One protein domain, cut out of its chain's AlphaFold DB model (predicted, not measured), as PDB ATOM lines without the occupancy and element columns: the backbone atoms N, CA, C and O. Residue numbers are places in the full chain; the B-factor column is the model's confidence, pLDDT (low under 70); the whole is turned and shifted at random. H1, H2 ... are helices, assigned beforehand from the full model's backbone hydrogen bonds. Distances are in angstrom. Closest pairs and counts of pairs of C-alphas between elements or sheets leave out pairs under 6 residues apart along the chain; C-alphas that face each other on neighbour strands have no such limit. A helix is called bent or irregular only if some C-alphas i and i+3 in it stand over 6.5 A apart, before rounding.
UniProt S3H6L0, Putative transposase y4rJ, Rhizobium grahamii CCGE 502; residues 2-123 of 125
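What this domain is: This is residues 2 to 123 of the 125 residues of the protein "Putative transposase y4rJ" of Rhizobium grahamii CCGE 502 (UniProt S3H6L0). One very long helix, H3, makes the length of a dumbbell-like rod, with a small cluster of parts at each end and a bare shaft, residues 68 to 82, between them. At its first end H1 packs along H3, running back the other way, with the short helix H2 near by; at its far end H4 packs across H3, and the chain goes on to the small helix H5. The printed part has 122 residues with five named helices, H1 to H5 in order, and no named strand; the class is all helix. It is extended, with a radius of gyration of the C-alphas of 26.9 A and spans of 80 by 24 by 17 A.

Where its parts are: H1, residues 2 to 16, begins at C-alpha 2 (215.737, 303.943, 254.310) and is 20.6 A long. H2 is residues 30 to 36. H3, residues 47 to 91, runs 66.0 A from C-alpha 47 (223.524, 281.887, 270.358) to C-alpha 91 (237.144, 336.866, 236.542). H4, residues 99 to 110, is 14.2 A long and only just irregular: C-alphas 107 and 110 are 6.7 A apart. H5 is residues 117 to 121.

How they stand to each other: H1 touches H3, with residues 49 to 64 of H3 alone; the closest C-alphas, of Ile 11 and Val 53, are 5.9 A apart. Their tilt is shallow, 24 degrees, opposite ways. H2 is close to H3 but not clearly touching, Leu 34 to Lys 50 being the closest C-alphas at 7.7 A. H4 touches residues 84 to 91 of H3 alone, closest at the C-alphas of Val 88 and Ala 102, 5.3 A, at a steep tilt of 67 degrees, only just short of about perpendicular. H5 and H4 are only just apart, 8.3 A at the closest C-alphas. In H1, H2, H3, H4 and H5 every O i to N i+4 pair is within hydrogen-bond range.

The domain as a whole: The two C-alphas farthest apart, of Asp 41 and Gly 96, are 80.5 A apart. The printed part has no cut, and the link from H1 to H2 is long. Mean pLDDT of the printed part is 88.5; no printed residue is under 70.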
ATOM      1  N   GLU A   2     216.709 305.023 254.061       80.19
ATOM      2  CA  GLU A   2     215.737 303.943 254.310       80.19
ATOM      3  C   GLU A   2     216.371 302.592 254.698       80.19
ATOM      4  O   GLU A   2     215.974 301.966 255.682       80.19
ATOM      5  N   LYS A   3     217.437 302.175 253.997       81.25
ATOM      6  CA  LYS A   3     218.145 300.913 254.281       81.25
ATOM      7  C   LYS A   3     218.700 300.858 255.715       81.25
ATOM      8  O   LYS A   3     218.562 299.833 256.377       81.25
ATOM      9  N   ARG A   4     219.260 301.965 256.222       87.25
ATOM     10  CA  ARG A   4     219.799 302.080 257.592       87.25
ATOM     11  C   ARG A   4     218.703 301.898 258.646       87.25
ATOM     12  O   ARG A   4     218.869 301.136 259.597       87.25
ATOM     13  N   ILE A   5     217.568 302.569 258.450       90.31
ATOM     14  CA  ILE A   5     216.403 302.479 259.343       90.31
ATOM     15  C   ILE A   5     215.847 301.052 259.345       90.31
ATOM     16  O   ILE A   5     215.565 300.502 260.407       90.31
ATOM     17  N   ARG A   6     215.775 300.409 258.176       93.44
ATOM     18  CA  ARG A   6     215.321 299.023 258.041       93.44
ATOM     19  C   ARG A   6     216.167 298.039 258.854       93.44
ATOM     20  O   ARG A   6     215.594 297.210 259.556       93.44
ATOM     21  N   HIS A   7     217.501 298.127 258.805       94.56
ATOM     22  CA  HIS A   7     218.366 297.246 259.608       94.56
ATOM     23  C   HIS A   7     218.223 297.509 261.109       94.56
ATOM     24  O   HIS A   7     218.090 296.560 261.880       94.56
ATOM     25  N   SER A   8     218.140 298.777 261.524       94.56
ATOM     26  CA  SER A   8     217.846 299.130 262.919       94.56
ATOM     27  C   SER A   8     216.517 298.526 263.388       94.56
ATOM     28  O   SER A   8     216.466 297.875 264.429       94.56
ATOM     29  N   ASN A   9     215.450 298.672 262.602       95.00
ATOM     30  CA  ASN A   9     214.134 298.133 262.944       95.00
ATOM     31  C   ASN A   9     214.131 296.602 262.963       95.00
ATOM     32  O   ASN A   9     213.498 296.003 263.828       95.00
ATOM     33  N   ARG A  10     214.882 295.954 262.064       95.38
ATOM     34  CA  ARG A  10     215.048 294.497 262.067       95.38
ATOM     35  C   ARG A  10     215.737 294.014 263.341       95.38
ATOM     36  O   ARG A  10     215.255 293.063 263.949       95.38
ATOM     37  N   ILE A  11     216.815 294.677 263.761       96.12
ATOM     38  CA  ILE A  11     217.519 294.367 265.014       96.12
ATOM     39  C   ILE A  11     216.587 294.564 266.210       96.12
ATOM     40  O   ILE A  11     216.420 293.647 267.010       96.12
ATOM     41  N   LYS A  12     215.931 295.727 266.301       95.81
ATOM     42  CA  LYS A  12     214.999 296.036 267.392       95.81
ATOM     43  C   LYS A  12     213.842 295.041 267.448       95.81
ATOM     44  O   LYS A  12     213.519 294.573 268.527       95.81
ATOM     45  N   GLY A  13     213.278 294.644 266.306       95.81
ATOM     46  CA  GLY A  13     212.216 293.637 266.245       95.81
ATOM     47  C   GLY A  13     212.664 292.247 266.712       95.81
ATOM     48  O   GLY A  13     211.945 291.595 267.466       95.81
ATOM     49  N   LEU A  14     213.868 291.804 266.321       95.19
ATOM     50  CA  LEU A  14     214.437 290.538 266.808       95.19
ATOM     51  C   LEU A  14     214.613 290.560 268.332       95.19
ATOM     52  O   LEU A  14     214.228 289.609 269.007       95.19
ATOM     53  N   LEU A  15     215.142 291.652 268.877       95.81
ATOM     54  CA  LEU A  15     215.380 291.806 270.313       95.81
ATOM     55  C   LEU A  15     214.082 291.992 271.113       95.81
ATOM     56  O   LEU A  15     213.952 291.434 272.202       95.81
ATOM     57  N   PHE A  16     213.083 292.671 270.549       95.50
ATOM     58  CA  PHE A  16     211.771 292.846 271.171       95.50
ATOM     59  C   PHE A  16     211.071 291.503 271.412       95.50
ATOM     60  O   PHE A  16     210.507 291.289 272.481       95.50
ATOM     61  N   SER A  17     211.198 290.552 270.474       92.62
ATOM     62  CA  SER A  17     210.680 289.182 270.645       92.62
ATOM     63  C   SER A  17     211.292 288.429 271.835       92.62
ATOM     64  O   SER A  17     210.768 287.403 272.253       92.62
ATOM     65  N   GLN A  18     212.411 288.929 272.364       93.75
ATOM     66  CA  GLN A  18     213.131 288.379 273.508       93.75
ATOM     67  C   GLN A  18     212.930 289.219 274.780       93.75
ATOM     68  O   GLN A  18     213.636 289.007 275.762       93.75
ATOM     69  N   GLY A  19     212.013 290.194 274.772       94.44
ATOM     70  CA  GLY A  19     211.769 291.101 275.897       94.44
ATOM     71  C   GLY A  19     212.813 292.213 276.059       94.44
ATOM     72  O   GLY A  19     212.860 292.850 277.107       94.44
ATOM     73  N   ILE A  20     213.653 292.462 275.048       95.19
ATOM     74  CA  ILE A  20     214.711 293.481 275.098       95.19
ATOM     75  C   ILE A  20     214.261 294.736 274.344       95.19
ATOM     76  O   ILE A  20     214.087 294.709 273.126       95.19
ATOM     77  N   THR A  21     214.133 295.859 275.055       91.88
ATOM     78  CA  THR A  21     213.647 297.138 274.498       91.88
ATOM     79  C   THR A  21     214.695 298.255 274.489       91.88
ATOM     80  O   THR A  21     214.599 299.174 273.681       91.88
ATOM     81  N   GLY A  22     215.723 298.167 275.340       90.50
ATOM     82  CA  GLY A  22     216.726 299.225 275.538       90.50
ATOM     83  C   GLY A  22     217.949 299.174 274.615       90.50
ATOM     84  O   GLY A  22     218.870 299.970 274.783       90.50
ATOM     85  N   TYR A  23     218.007 298.239 273.664       94.25
ATOM     86  CA  TYR A  23     219.158 298.123 272.768       94.25
ATOM     87  C   TYR A  23     219.102 299.167 271.651       94.25
ATOM     88  O   TYR A  23     218.165 299.189 270.847       94.25
ATOM     89  N   ASP A  24     220.143 299.993 271.557       93.06
ATOM     90  CA  ASP A  24     220.316 300.944 270.463       93.06
ATOM     91  C   ASP A  24     221.411 300.474 269.480       93.06
ATOM     92  O   ASP A  24     222.599 300.481 269.826       93.06
ATOM     93  N   PRO A  25     221.034 300.098 268.240       92.69
ATOM     94  CA  PRO A  25     221.974 299.668 267.211       92.69
ATOM     95  C   PRO A  25     222.985 300.741 266.790       92.69
ATOM     96  O   PRO A  25     224.052 300.387 266.299       92.69
ATOM     97  N   PHE A  26     222.697 302.036 266.960       91.38
ATOM     98  CA  PHE A  26     223.588 303.107 266.488       91.38
ATOM     99  C   PHE A  26     224.701 303.473 267.468       91.38
ATOM    100  O   PHE A  26     225.596 304.251 267.125       91.38
ATOM    101  N   ARG A  27     224.702 302.888 268.669       93.00
ATOM    102  CA  ARG A  27     225.747 303.149 269.658       93.00
ATOM    103  C   ARG A  27     227.121 302.702 269.169       93.00
ATOM    104  O   ARG A  27     227.264 301.740 268.410       93.00
ATOM    105  N   ARG A  28     228.167 303.376 269.652       91.50
ATOM    106  CA  ARG A  28     229.564 303.004 269.367       91.50
ATOM    107  C   ARG A  28     229.938 301.667 270.016       91.50
ATOM    108  O   ARG A  28     230.612 300.859 269.393       91.50
ATOM    109  N   ASP A  29     229.427 301.404 271.216       94.12
ATOM    110  CA  ASP A  29     229.642 300.184 272.004       94.12
ATOM    111  C   ASP A  29     228.619 299.067 271.702       94.12
ATOM    112  O   ASP A  29     228.565 298.066 272.413       94.12
ATOM    113  N   ARG A  30     227.824 299.188 270.626       94.00
ATOM    114  CA  ARG A  30     226.724 298.266 270.258       94.00
ATOM    115  C   ARG A  30     227.083 296.776 270.288       94.00
ATOM    116  O   ARG A  30     226.240 295.956 270.647       94.00
ATOM    117  N   ARG A  31     228.314 296.409 269.909       94.38
ATOM    118  CA  ARG A  31     228.781 295.013 269.927       94.38
ATOM    119  C   ARG A  31     229.044 294.529 271.352       94.38
ATOM    120  O   ARG A  31     228.626 293.434 271.688       94.38
ATOM    121  N   GLN A  32     229.656 295.360 272.197       94.00
ATOM    122  CA  GLN A  32     229.879 295.045 273.613       94.00
ATOM    123  C   GLN A  32     228.549 294.957 274.371       94.00
ATOM    124  O   GLN A  32     228.324 294.010 275.116       94.00
ATOM    125  N   GLN A  33     227.622 295.883 274.110       93.69
ATOM    126  CA  GLN A  33     226.277 295.855 274.694       93.69
ATOM    127  C   GLN A  33     225.524 294.570 274.337       93.69
ATOM    128  O   GLN A  33     224.863 293.989 275.192       93.69
ATOM    129  N   LEU A  34     225.663 294.080 273.098       94.19
ATOM    130  CA  LEU A  34     225.026 292.836 272.651       94.19
ATOM    131  C   LEU A  34     225.488 291.609 273.458       94.19
ATOM    132  O   LEU A  34     224.698 290.694 273.679       94.19
ATOM    133  N   GLU A  35     226.741 291.591 273.920       92.50
ATOM    134  CA  GLU A  35     227.286 290.533 274.786       92.50
ATOM    135  C   GLU A  35     226.651 290.541 276.185       92.50
ATOM    136  O   GLU A  35     226.447 289.492 276.804       92.50
ATOM    137  N   MET A  36     226.311 291.732 276.675       93.00
ATOM    138  CA  MET A  36     225.748 291.947 278.007       93.00
ATOM    139  C   MET A  36     224.226 291.779 278.047       93.00
ATOM    140  O   MET A  36     223.659 291.684 279.135       93.00
ATOM    141  N   LEU A  37     223.561 291.693 276.889       93.56
ATOM    142  CA  LEU A  37     222.109 291.560 276.830       93.56
ATOM    143  C   LEU A  37     221.610 290.313 277.561       93.56
ATOM    144  O   LEU A  37     222.189 289.220 277.498       93.56
ATOM    145  N   ARG A  38     220.476 290.500 278.228       94.00
ATOM    146  CA  ARG A  38     219.668 289.450 278.835       94.00
ATOM    147  C   ARG A  38     218.258 289.552 278.285       94.00
ATOM    148  O   ARG A  38     217.784 290.655 278.029       94.00
ATOM    149  N   THR A  39     217.632 288.409 278.057       94.25
ATOM    150  CA  THR A  39     216.222 288.310 277.677       94.25
ATOM    151  C   THR A  39     215.335 288.845 278.808       94.25
ATOM    152  O   THR A  39     215.801 289.045 279.932       94.25
ATOM    153  N   GLY A  40     214.049 289.073 278.537       91.44
ATOM    154  CA  GLY A  40     213.096 289.572 279.538       91.44
ATOM    155  C   GLY A  40     212.965 288.672 280.775       91.44
ATOM    156  O   GLY A  40     212.682 289.162 281.860       91.44
ATOM    157  N   ASP A  41     213.239 287.373 280.635       92.25
ATOM    158  CA  ASP A  41     213.302 286.382 281.717       92.25
ATOM    159  C   ASP A  41     214.702 286.243 282.357       92.25
ATOM    160  O   ASP A  41     214.951 285.319 283.129       92.25
ATOM    161  N   GLY A  42     215.637 287.149 282.050       93.06
ATOM    162  CA  GLY A  42     216.962 287.234 282.677       93.06
ATOM    163  C   GLY A  42     218.014 286.265 282.130       93.06
ATOM    164  O   GLY A  42     219.152 286.253 282.606       93.06
ATOM    165  N   ARG A  43     217.682 285.462 281.114       93.69
ATOM    166  CA  ARG A  43     218.597 284.489 280.503       93.69
ATOM    167  C   ARG A  43     219.549 285.159 279.506       93.69
ATOM    168  O   ARG A  43     219.264 286.241 278.987       93.69
ATOM    169  N   PRO A  44     220.709 284.549 279.209       92.94
ATOM    170  CA  PRO A  44     221.541 285.011 278.105       92.94
ATOM    171  C   PRO A  44     220.801 284.875 276.769       92.94
ATOM    172  O   PRO A  44     220.030 283.938 276.560       92.94
ATOM    173  N   LEU A  45     221.075 285.794 275.841       93.50
ATOM    174  CA  LEU A  45     220.505 285.742 274.496       93.50
ATOM    175  C   LEU A  45     220.928 284.438 273.779       93.50
ATOM    176  O   LEU A  45     222.128 284.139 273.739       93.50
ATOM    177  N   PRO A  46     219.996 283.687 273.159       92.94
ATOM    178  CA  PRO A  46     220.326 282.467 272.427       92.94
ATOM    179  C   PRO A  46     221.400 282.686 271.352       92.94
ATOM    180  O   PRO A  46     221.381 283.674 270.612       92.94
ATOM    181  N   SER A  47     222.340 281.745 271.223       93.06
ATOM    182  CA  SER A  47     223.524 281.887 270.358       93.06
ATOM    183  C   SER A  47     223.189 282.037 268.867       93.06
ATOM    184  O   SER A  47     223.871 282.747 268.126       93.06
ATOM    185  N   ASN A  48     222.119 281.394 268.400       93.62
ATOM    186  CA  ASN A  48     221.581 281.550 267.049       93.62
ATOM    187  C   ASN A  48     221.018 282.961 266.815       93.62
ATOM    188  O   ASN A  48     221.387 283.598 265.828       93.62
ATOM    189  N   MET A  49     220.199 283.468 267.741       93.69
ATOM    190  CA  MET A  49     219.626 284.815 267.681       93.69
ATOM    191  C   MET A  49     220.733 285.869 267.706       93.69
ATOM    192  O   MET A  49     220.764 286.778 266.879       93.69
ATOM    193  N   LYS A  50     221.712 285.700 268.596       94.88
ATOM    194  CA  LYS A  50     222.873 286.583 268.698       94.88
ATOM    195  C   LYS A  50     223.666 286.655 267.394       94.88
ATOM    196  O   LYS A  50     223.979 287.747 266.929       94.88
ATOM    197  N   ARG A  51     223.932 285.512 266.747       95.88
ATOM    198  CA  ARG A  51     224.572 285.477 265.418       95.88
ATOM    199  C   ARG A  51     223.746 286.204 264.359       95.88
ATOM    200  O   ARG A  51     224.317 286.884 263.510       95.88
ATOM    201  N   GLN A  52     222.422 286.076 264.396       95.56
ATOM    202  CA  GLN A  52     221.541 286.782 263.469       95.56
ATOM    203  C   GLN A  52     221.610 288.301 263.670       95.56
ATOM    204  O   GLN A  52     221.788 289.030 262.697       95.56
ATOM    205  N   VAL A  53     221.547 288.770 264.919       95.94
ATOM    206  CA  VAL A  53     221.685 290.196 265.253       95.94
ATOM    207  C   VAL A  53     223.058 290.723 264.833       95.94
ATOM    208  O   VAL A  53     223.128 291.761 264.185       95.94
ATOM    209  N   LEU A  54     224.142 289.983 265.096       95.94
ATOM    210  CA  LEU A  54     225.498 290.359 264.671       95.94
ATOM    211  C   LEU A  54     225.619 290.535 263.150       95.94
ATOM    212  O   LEU A  54     226.284 291.462 262.695       95.94
ATOM    213  N   ARG A  55     224.958 289.686 262.351       96.19
ATOM    214  CA  ARG A  55     224.931 289.842 260.886       96.19
ATOM    215  C   ARG A  55     224.199 291.112 260.458       96.19
ATOM    216  O   ARG A  55     224.657 291.785 259.540       96.19
ATOM    217  N   GLU A  56     223.077 291.443 261.095       95.94
ATOM    218  CA  GLU A  56     222.368 292.697 260.809       95.94
ATOM    219  C   GLU A  56     223.193 293.921 261.220       95.94
ATOM    220  O   GLU A  56     223.254 294.891 260.466       95.94
ATOM    221  N   VAL A  57     223.879 293.855 262.366       95.56
ATOM    222  CA  VAL A  57     224.811 294.899 262.818       95.56
ATOM    223  C   VAL A  57     225.921 295.101 261.788       95.56
ATOM    224  O   VAL A  57     226.133 296.230 261.367       95.56
ATOM    225  N   ALA A  58     226.562 294.031 261.309       95.44
ATOM    226  CA  ALA A  58     227.627 294.129 260.311       95.44
ATOM    227  C   ALA A  58     227.161 294.787 258.996       95.44
ATOM    228  O   ALA A  58     227.864 295.621 258.432       95.44
ATOM    229  N   ARG A  59     225.952 294.464 258.514       94.94
ATOM    230  CA  ARG A  59     225.384 295.116 257.316       94.94
ATOM    231  C   ARG A  59     225.086 296.592 257.546       94.94
ATOM    232  O   ARG A  59     225.281 297.407 256.652       94.94
ATOM    233  N   MET A  60     224.581 296.934 258.726       94.25
ATOM    234  CA  MET A  60     224.310 298.320 259.086       94.25
ATOM    235  C   MET A  60     225.602 299.134 259.204       94.25
ATOM    236  O   MET A  60     225.620 300.277 258.766       94.25
ATOM    237  N   GLU A  61     226.667 298.551 259.757       93.50
ATOM    238  CA  GLU A  61     227.999 299.165 259.829       93.50
ATOM    239  C   GLU A  61     228.532 299.486 258.435       93.50
ATOM    240  O   GLU A  61     228.837 300.643 258.168       93.50
ATOM    241  N   LEU A  62     228.497 298.511 257.521       94.62
ATOM    242  CA  LEU A  62     228.885 298.724 256.127       94.62
ATOM    243  C   LEU A  62     228.116 299.887 255.482       94.62
ATOM    244  O   LEU A  62     228.709 300.738 254.834       94.62
ATOM    245  N   LEU A  63     226.794 299.951 255.681       93.38
ATOM    246  CA  LEU A  63     225.982 301.049 255.148       93.38
ATOM    247  C   LEU A  63     226.340 302.405 255.761       93.38
ATOM    248  O   LEU A  63     226.235 303.416 255.076       93.38
ATOM    249  N   ILE A  64     226.691 302.451 257.047       90.94
ATOM    250  CA  ILE A  64     227.117 303.692 257.704       90.94
ATOM    251  C   ILE A  64     228.437 304.170 257.102       90.94
ATOM    252  O   ILE A  64     228.571 305.363 256.849       90.94
ATOM    253  N   ASP A  65     229.379 303.263 256.867       93.50
ATOM    254  CA  ASP A  65     230.689 303.619 256.328       93.50
ATOM    255  C   ASP A  65     230.583 304.074 254.864       93.50
ATOM    256  O   ASP A  65     231.060 305.155 254.542       93.50
ATOM    257  N   GLN A  66     229.807 303.374 254.030       93.38
ATOM    258  CA  GLN A  66     229.518 303.813 252.656       93.38
ATOM    259  C   GLN A  66     228.821 305.179 252.592       93.38
ATOM    260  O   GLN A  66     229.098 305.980 251.707       93.38
ATOM    261  N   ILE A  67     227.895 305.462 253.517       90.75
ATOM    262  CA  ILE A  67     227.252 306.782 253.582       90.75
ATOM    263  C   ILE A  67     228.293 307.859 253.887       90.75
ATOM    264  O   ILE A  67     228.266 308.900 253.246       90.75
ATOM    265  N   LYS A  68     229.213 307.609 254.824       90.75
ATOM    266  CA  LYS A  68     230.269 308.574 255.151       90.75
ATOM    267  C   LYS A  68     231.224 308.809 253.986       90.75
ATOM    268  O   LYS A  68     231.653 309.939 253.809       90.75
ATOM    269  N   GLU A  69     231.563 307.766 253.232       93.88
ATOM    270  CA  GLU A  69     232.396 307.887 252.030       93.88
ATOM    271  C   GLU A  69     231.730 308.817 251.012       93.88
ATOM    272  O   GLU A  69     232.320 309.820 250.622       93.88
ATOM    273  N   VAL A  70     230.457 308.572 250.691       92.00
ATOM    274  CA  VAL A  70     229.693 309.432 249.773       92.00
ATOM    275  C   VAL A  70     229.532 310.853 250.323       92.00
ATOM    276  O   VAL A  70     229.642 311.823 249.581       92.00
ATOM    277  N   GLU A  71     229.280 311.011 251.625       88.19
ATOM    278  CA  GLU A  71     229.188 312.332 252.259       88.19
ATOM    279  C   GLU A  71     230.524 313.092 252.205       88.19
ATOM    280  O   GLU A  71     230.516 314.314 252.055       88.19
ATOM    281  N   ALA A  72     231.662 312.399 252.304       90.81
ATOM    282  CA  ALA A  72     232.983 312.999 252.142       90.81
ATOM    283  C   ALA A  72     233.220 313.443 250.692       90.81
ATOM    284  O   ALA A  72     233.556 314.603 250.473       90.81
ATOM    285  N   GLU A  73     232.933 312.579 249.714       88.88
ATOM    286  CA  GLU A  73     233.027 312.913 248.286       88.88
ATOM    287  C   GLU A  73     232.151 314.123 247.927       88.88
ATOM    288  O   GLU A  73     232.607 315.064 247.278       88.88
ATOM    289  N   CYS A  74     230.902 314.156 248.406       83.62
ATOM    290  CA  CYS A  74     230.019 315.304 248.204       83.62
ATOM    291  C   CYS A  74     230.564 316.586 248.848       83.62
ATOM    292  O   CYS A  74     230.428 317.662 248.266       83.62
ATOM    293  N   ASN A  75     231.156 316.499 250.042       81.50
ATOM    294  CA  ASN A  75     231.753 317.663 250.697       81.50
ATOM    295  C   ASN A  75     232.962 318.195 249.922       81.50
ATOM    296  O   ASN A  75     233.093 319.413 249.793       81.50
ATOM    297  N   ASP A  76     233.798 317.312 249.382       82.25
ATOM    298  CA  ASP A  76     234.951 317.697 248.569       82.25
ATOM    299  C   ASP A  76     234.493 318.397 247.279       82.25
ATOM    300  O   ASP A  76     234.939 319.509 246.990       82.25
ATOM    301  N   MET A  77     233.499 317.838 246.577       79.19
ATOM    302  CA  MET A  77     232.893 318.479 245.400       79.19
ATOM    303  C   MET A  77     232.292 319.857 245.723       79.19
ATOM    304  O   MET A  77     232.485 320.814 244.978       79.19
ATOM    305  N   LEU A  78     231.597 319.999 246.857       76.75
ATOM    306  CA  LEU A  78     231.036 321.282 247.300       76.75
ATOM    307  C   LEU A  78     232.118 322.334 247.589       76.75
ATOM    308  O   LEU A  78     231.882 323.535 247.415       76.75
ATOM    309  N   ILE A  79     233.294 321.915 248.065       77.06
ATOM    310  CA  ILE A  79     234.439 322.810 248.261       77.06
ATOM    311  C   ILE A  79     234.971 323.278 246.903       77.06
ATOM    312  O   ILE A  79     235.173 324.482 246.729       77.06
ATOM    313  N   GLU A  80     235.138 322.369 245.941       75.69
ATOM    314  CA  GLU A  80     235.574 322.697 244.577       75.69
ATOM    315  C   GLU A  80     234.582 323.617 243.846       75.69
ATOM    316  O   GLU A  80     234.990 324.593 243.211       75.69
ATOM    317  N   GLU A  81     233.273 323.388 243.993       76.38
ATOM    318  CA  GLU A  81     232.233 324.262 243.436       76.38
ATOM    319  C   GLU A  81     232.289 325.672 244.035       76.38
ATOM    320  O   GLU A  81     232.185 326.669 243.315       76.38
ATOM    321  N   ARG A  82     232.491 325.792 245.355       76.88
ATOM    322  CA  ARG A  82     232.640 327.097 246.023       76.88
ATOM    323  C   ARG A  82     233.904 327.831 245.587       76.88
ATOM    324  O   ARG A  82     233.868 329.057 245.454       76.88
ATOM    325  N   GLN A  83     235.008 327.112 245.397       76.81
ATOM    326  CA  GLN A  83     236.251 327.678 244.867       76.81
ATOM    327  C   GLN A  83     236.039 328.183 243.438       76.81
ATOM    328  O   GLN A  83     236.221 329.376 243.191       76.81
ATOM    329  N   SER A  84     235.476 327.337 242.573       80.88
ATOM    330  CA  SER A  84     235.127 327.688 241.196       80.88
ATOM    331  C   SER A  84     234.212 328.913 241.131       80.88
ATOM    332  O   SER A  84     234.473 329.852 240.382       80.88
ATOM    333  N   ALA A  85     233.171 328.979 241.966       82.06
ATOM    334  CA  ALA A  85     232.272 330.130 242.033       82.06
ATOM    335  C   ALA A  85     232.997 331.423 242.446       82.06
ATOM    336  O   ALA A  85     232.714 332.502 241.916       82.06
ATOM    337  N   ARG A  86     233.961 331.336 243.372       84.31
ATOM    338  CA  ARG A  86     234.796 332.474 243.781       84.31
ATOM    339  C   ARG A  86     235.720 332.930 242.652       84.31
ATOM    340  O   ARG A  86     235.895 334.135 242.470       84.31
ATOM    341  N   GLU A  87     236.312 332.004 241.911       83.50
ATOM    342  CA  GLU A  87     237.238 332.298 240.814       83.50
ATOM    343  C   GLU A  87     236.508 332.879 239.598       83.50
ATOM    344  O   GLU A  87     236.934 333.899 239.054       83.50
ATOM    345  N   VAL A  88     235.322 332.361 239.273       83.44
ATOM    346  CA  VAL A  88     234.403 332.961 238.290       83.44
ATOM    347  C   VAL A  88     233.981 334.375 238.711       83.44
ATOM    348  O   VAL A  88     233.971 335.302 237.890       83.44
ATOM    349  N   ALA A  89     233.694 334.596 239.997       85.50
ATOM    350  CA  ALA A  89     233.371 335.928 240.510       85.50
ATOM    351  C   ALA A  89     234.561 336.905 240.447       85.50
ATOM    352  O   ALA A  89     234.353 338.107 240.282       85.50
ATOM    353  N   LEU A  90     235.801 336.420 240.569       85.12
ATOM    354  CA  LEU A  90     237.012 337.226 240.379       85.12
ATOM    355  C   LEU A  90     237.223 337.586 238.905       85.12
ATOM    356  O   LEU A  90     237.481 338.751 238.607       85.12
ATOM    357  N   LEU A  91     237.055 336.629 237.988       83.38
ATOM    358  CA  LEU A  91     237.144 336.866 236.542       83.38
ATOM    359  C   LEU A  91     236.119 337.904 236.070       83.38
ATOM    360  O   LEU A  91     236.449 338.774 235.271       83.38
ATOM    361  N   SER A  92     234.916 337.884 236.642       83.94
ATOM    362  CA  SER A  92     233.853 338.856 236.344       83.94
ATOM    363  C   SER A  92     234.186 340.299 236.765       83.94
ATOM    364  O   SER A  92     233.476 341.226 236.384       83.94
ATOM    365  N   LYS A  93     235.240 340.517 237.569       86.94
ATOM    366  CA  LYS A  93     235.721 341.858 237.955       86.94
ATOM    367  C   LYS A  93     236.745 342.435 236.973       86.94
ATOM    368  O   LYS A  93     237.126 343.595 237.114       86.94
ATOM    369  N   VAL A  94     237.214 341.648 236.005       85.44
ATOM    370  CA  VAL A  94     238.138 342.110 234.964       85.44
ATOM    371  C   VAL A  94     237.356 342.896 233.912       85.44
ATOM    372  O   VAL A  94     236.330 342.441 233.409       85.44
ATOM    373  N   VAL A  95     237.848 344.087 233.561       82.25
ATOM    374  CA  VAL A  95     237.218 344.951 232.553       82.25
ATOM    375  C   VAL A  95     237.115 344.205 231.219       82.25
ATOM    376  O   VAL A  95     238.121 343.746 230.685       82.25
ATOM    377  N   GLY A  96     235.895 344.092 230.686       80.62
ATOM    378  CA  GLY A  96     235.612 343.397 229.426       80.62
ATOM    379  C   GLY A  96     235.201 341.925 229.565       80.62
ATOM    380  O   GLY A  96     234.786 341.337 228.569       80.62
ATOM    381  N   ILE A  97     235.240 341.336 230.769       84.19
ATOM    382  CA  ILE A  97     234.752 339.971 231.020       84.19
ATOM    383  C   ILE A  97     233.367 340.033 231.666       84.19
ATOM    384  O   ILE A  97     233.203 340.503 232.790       84.19
ATOM    385  N   ARG A  98     232.349 339.538 230.958       80.56
ATOM    386  CA  ARG A  98     230.998 339.381 231.513       80.56
ATOM    387  C   ARG A  98     230.889 338.111 232.373       80.56
ATOM    388  O   ARG A  98     231.619 337.162 232.094       80.56
ATOM    389  N   PRO A  99     229.953 338.029 233.339       76.94
ATOM    390  CA  PRO A  99     229.789 336.847 234.192       76.94
ATOM    391  C   PRO A  99     229.588 335.537 233.424       76.94
ATOM    392  O   PRO A  99     230.119 334.501 233.813       76.94
ATOM    393  N   GLU A 100     228.875 335.586 232.297       82.81
ATOM    394  CA  GLU A 100     228.650 334.407 231.458       82.81
ATOM    395  C   GLU A 100     229.953 333.943 230.791       82.81
ATOM    396  O   GLU A 100     230.247 332.751 230.748       82.81
ATOM    397  N   LEU A 101     230.779 334.891 230.336       85.38
ATOM    398  CA  LEU A 101     232.088 334.613 229.746       85.38
ATOM    399  C   LEU A 101     233.106 334.164 230.804       85.38
ATOM    400  O   LEU A 101     233.930 333.305 230.524       85.38
ATOM    401  N   ALA A 102     233.040 334.700 232.025       84.69
ATOM    402  CA  ALA A 102     233.887 334.283 233.141       84.69
ATOM    403  C   ALA A 102     233.682 332.804 233.497       84.69
ATOM    404  O   ALA A 102     234.658 332.086 233.702       84.69
ATOM    405  N   ALA A 103     232.426 332.346 233.530       83.88
ATOM    406  CA  ALA A 103     232.098 330.945 233.780       83.88
ATOM    407  C   ALA A 103     232.641 330.027 232.673       83.88
ATOM    408  O   ALA A 103     233.238 328.994 232.972       83.88
ATOM    409  N   VAL A 104     232.498 330.440 231.407       86.56
ATOM    410  CA  VAL A 104     233.045 329.709 230.253       86.56
ATOM    411  C   VAL A 104     234.573 329.664 230.310       86.56
ATOM    412  O   VAL A 104     235.146 328.587 230.243       86.56
ATOM    413  N   LEU A 105     235.253 330.794 230.516       85.31
ATOM    414  CA  LEU A 105     236.720 330.846 230.607       85.31
ATOM    415  C   LEU A 105     237.269 329.976 231.748       85.31
ATOM    416  O   LEU A 105     238.305 329.325 231.590       85.31
ATOM    417  N   TRP A 106     236.573 329.952 232.888       84.75
ATOM    418  CA  TRP A 106     236.909 329.072 234.003       84.75
ATOM    419  C   TRP A 106     236.787 327.595 233.620       84.75
ATOM    420  O   TRP A 106     237.767 326.859 233.740       84.75
ATOM    421  N   GLY A 107     235.631 327.185 233.089       82.56
ATOM    422  CA  GLY A 107     235.364 325.795 232.702       82.56
ATOM    423  C   GLY A 107     236.226 325.286 231.541       82.56
ATOM    424  O   GLY A 107     236.628 324.127 231.543       82.56
ATOM    425  N   GLU A 108     236.561 326.150 230.583       85.19
ATOM    426  CA  GLU A 108     237.311 325.780 229.377       85.19
ATOM    427  C   GLU A 108     238.809 325.600 229.629       85.19
ATOM    428  O   GLU A 108     239.470 324.872 228.895       85.19
ATOM    429  N   GLY A 109     239.388 326.228 230.656       81.00
ATOM    430  CA  GLY A 109     240.824 326.059 230.883       81.00
ATOM    431  C   GLY A 109     241.418 326.757 232.093       81.00
ATOM    432  O   GLY A 109     242.454 326.301 232.581       81.00
ATOM    433  N   LEU A 110     240.785 327.816 232.612       83.81
ATOM    434  CA  LEU A 110     241.343 328.549 233.752       83.81
ATOM    435  C   LEU A 110     241.192 327.819 235.095       83.81
ATOM    436  O   LEU A 110     241.898 328.187 236.026       83.81
ATOM    437  N   PHE A 111     240.396 326.742 235.172       82.56
ATOM    438  CA  PHE A 111     240.305 325.883 236.362       82.56
ATOM    439  C   PHE A 111     241.615 325.175 236.749       82.56
ATOM    440  O   PHE A 111     241.733 324.604 237.832       82.56
ATOM    441  N   ARG A 112     242.606 325.160 235.853       81.94
ATOM    442  CA  ARG A 112     243.885 324.475 236.058       81.94
ATOM    443  C   ARG A 112     244.893 325.387 236.744       81.94
ATOM    444  O   ARG A 112     244.884 326.604 236.588       81.94
ATOM    445  N   HIS A 113     245.843 324.782 237.450       81.38
ATOM    446  CA  HIS A 113     246.932 325.531 238.064       81.38
ATOM    447  C   HIS A 113     247.975 325.981 237.023       81.38
ATOM    448  O   HIS A 113     248.517 325.156 236.284       81.38
ATOM    449  N   PHE A 114     248.313 327.275 237.014       83.06
ATOM    450  CA  PHE A 114     249.365 327.854 236.172       83.06
ATOM    451  C   PHE A 114     250.494 328.424 237.035       83.06
ATOM    452  O   PHE A 114     250.267 329.262 237.902       83.06
ATOM    453  N   ASN A 115     251.733 328.029 236.744       84.12
ATOM    454  CA  ASN A 115     252.915 328.486 237.479       84.12
ATOM    455  C   ASN A 115     253.448 329.837 236.968       84.12
ATOM    456  O   ASN A 115     254.208 330.508 237.663       84.12
ATOM    457  N   ASN A 116     253.118 330.238 235.732       85.25
ATOM    458  CA  ASN A 116     253.560 331.514 235.163       85.25
ATOM    459  C   ASN A 116     252.674 332.000 234.000       85.25
ATOM    460  O   ASN A 116     251.958 331.234 233.360       85.25
ATOM    461  N   ARG A 117     252.798 333.292 233.662       81.44
ATOM    462  CA  ARG A 117     252.044 333.951 232.576       81.44
ATOM    463  C   ARG A 117     252.305 333.398 231.168       81.44
ATOM    464  O   ARG A 117     251.464 333.574 230.295       81.44
ATOM    465  N   ARG A 118     253.450 332.741 230.925       83.38
ATOM    466  CA  ARG A 118     253.741 332.119 229.618       83.38
ATOM    467  C   ARG A 118     252.877 330.878 229.397       83.38
ATOM    468  O   ARG A 118     252.451 330.649 228.275       83.38
ATOM    469  N   GLN A 119     252.590 330.119 230.458       84.50
ATOM    470  CA  GLN A 119     251.692 328.962 230.387       84.50
ATOM    471  C   GLN A 119     250.249 329.377 230.069       84.50
ATOM    472  O   GLN A 119     249.593 328.700 229.290       84.50
ATOM    473  N   VAL A 120     249.788 330.515 230.599       80.81
ATOM    474  CA  VAL A 120     248.462 331.075 230.275       80.81
ATOM    475  C   VAL A 120     248.397 331.542 228.815       80.81
ATOM    476  O   VAL A 120     247.435 331.251 228.114       80.81
ATOM    477  N   ALA A 121     249.441 332.226 228.329       78.88
ATOM    478  CA  ALA A 121     249.490 332.735 226.957       78.88
ATOM    479  C   ALA A 121     249.477 331.631 225.883       78.88
ATOM    480  O   ALA A 121     248.976 331.864 224.792       78.88
ATOM    481  N   GLY A 122     249.970 330.424 226.189       76.12
ATOM    482  CA  GLY A 122     249.914 329.283 225.268       76.12
ATOM    483  C   GLY A 122     248.500 328.764 224.974       76.12
ATOM    484  O   GLY A 122     248.346 327.938 224.082       76.12
ATOM    485  N   TYR A 123     247.485 329.230 225.711       70.19
ATOM    486  CA  TYR A 123     246.081 328.854 225.514       70.19
ATOM    487  C   TYR A 123     245.327 329.791 224.557       70.19
ATOM    488  O   TYR A 123     244.281 329.424 224.030       70.19
TER     489      TYR A 123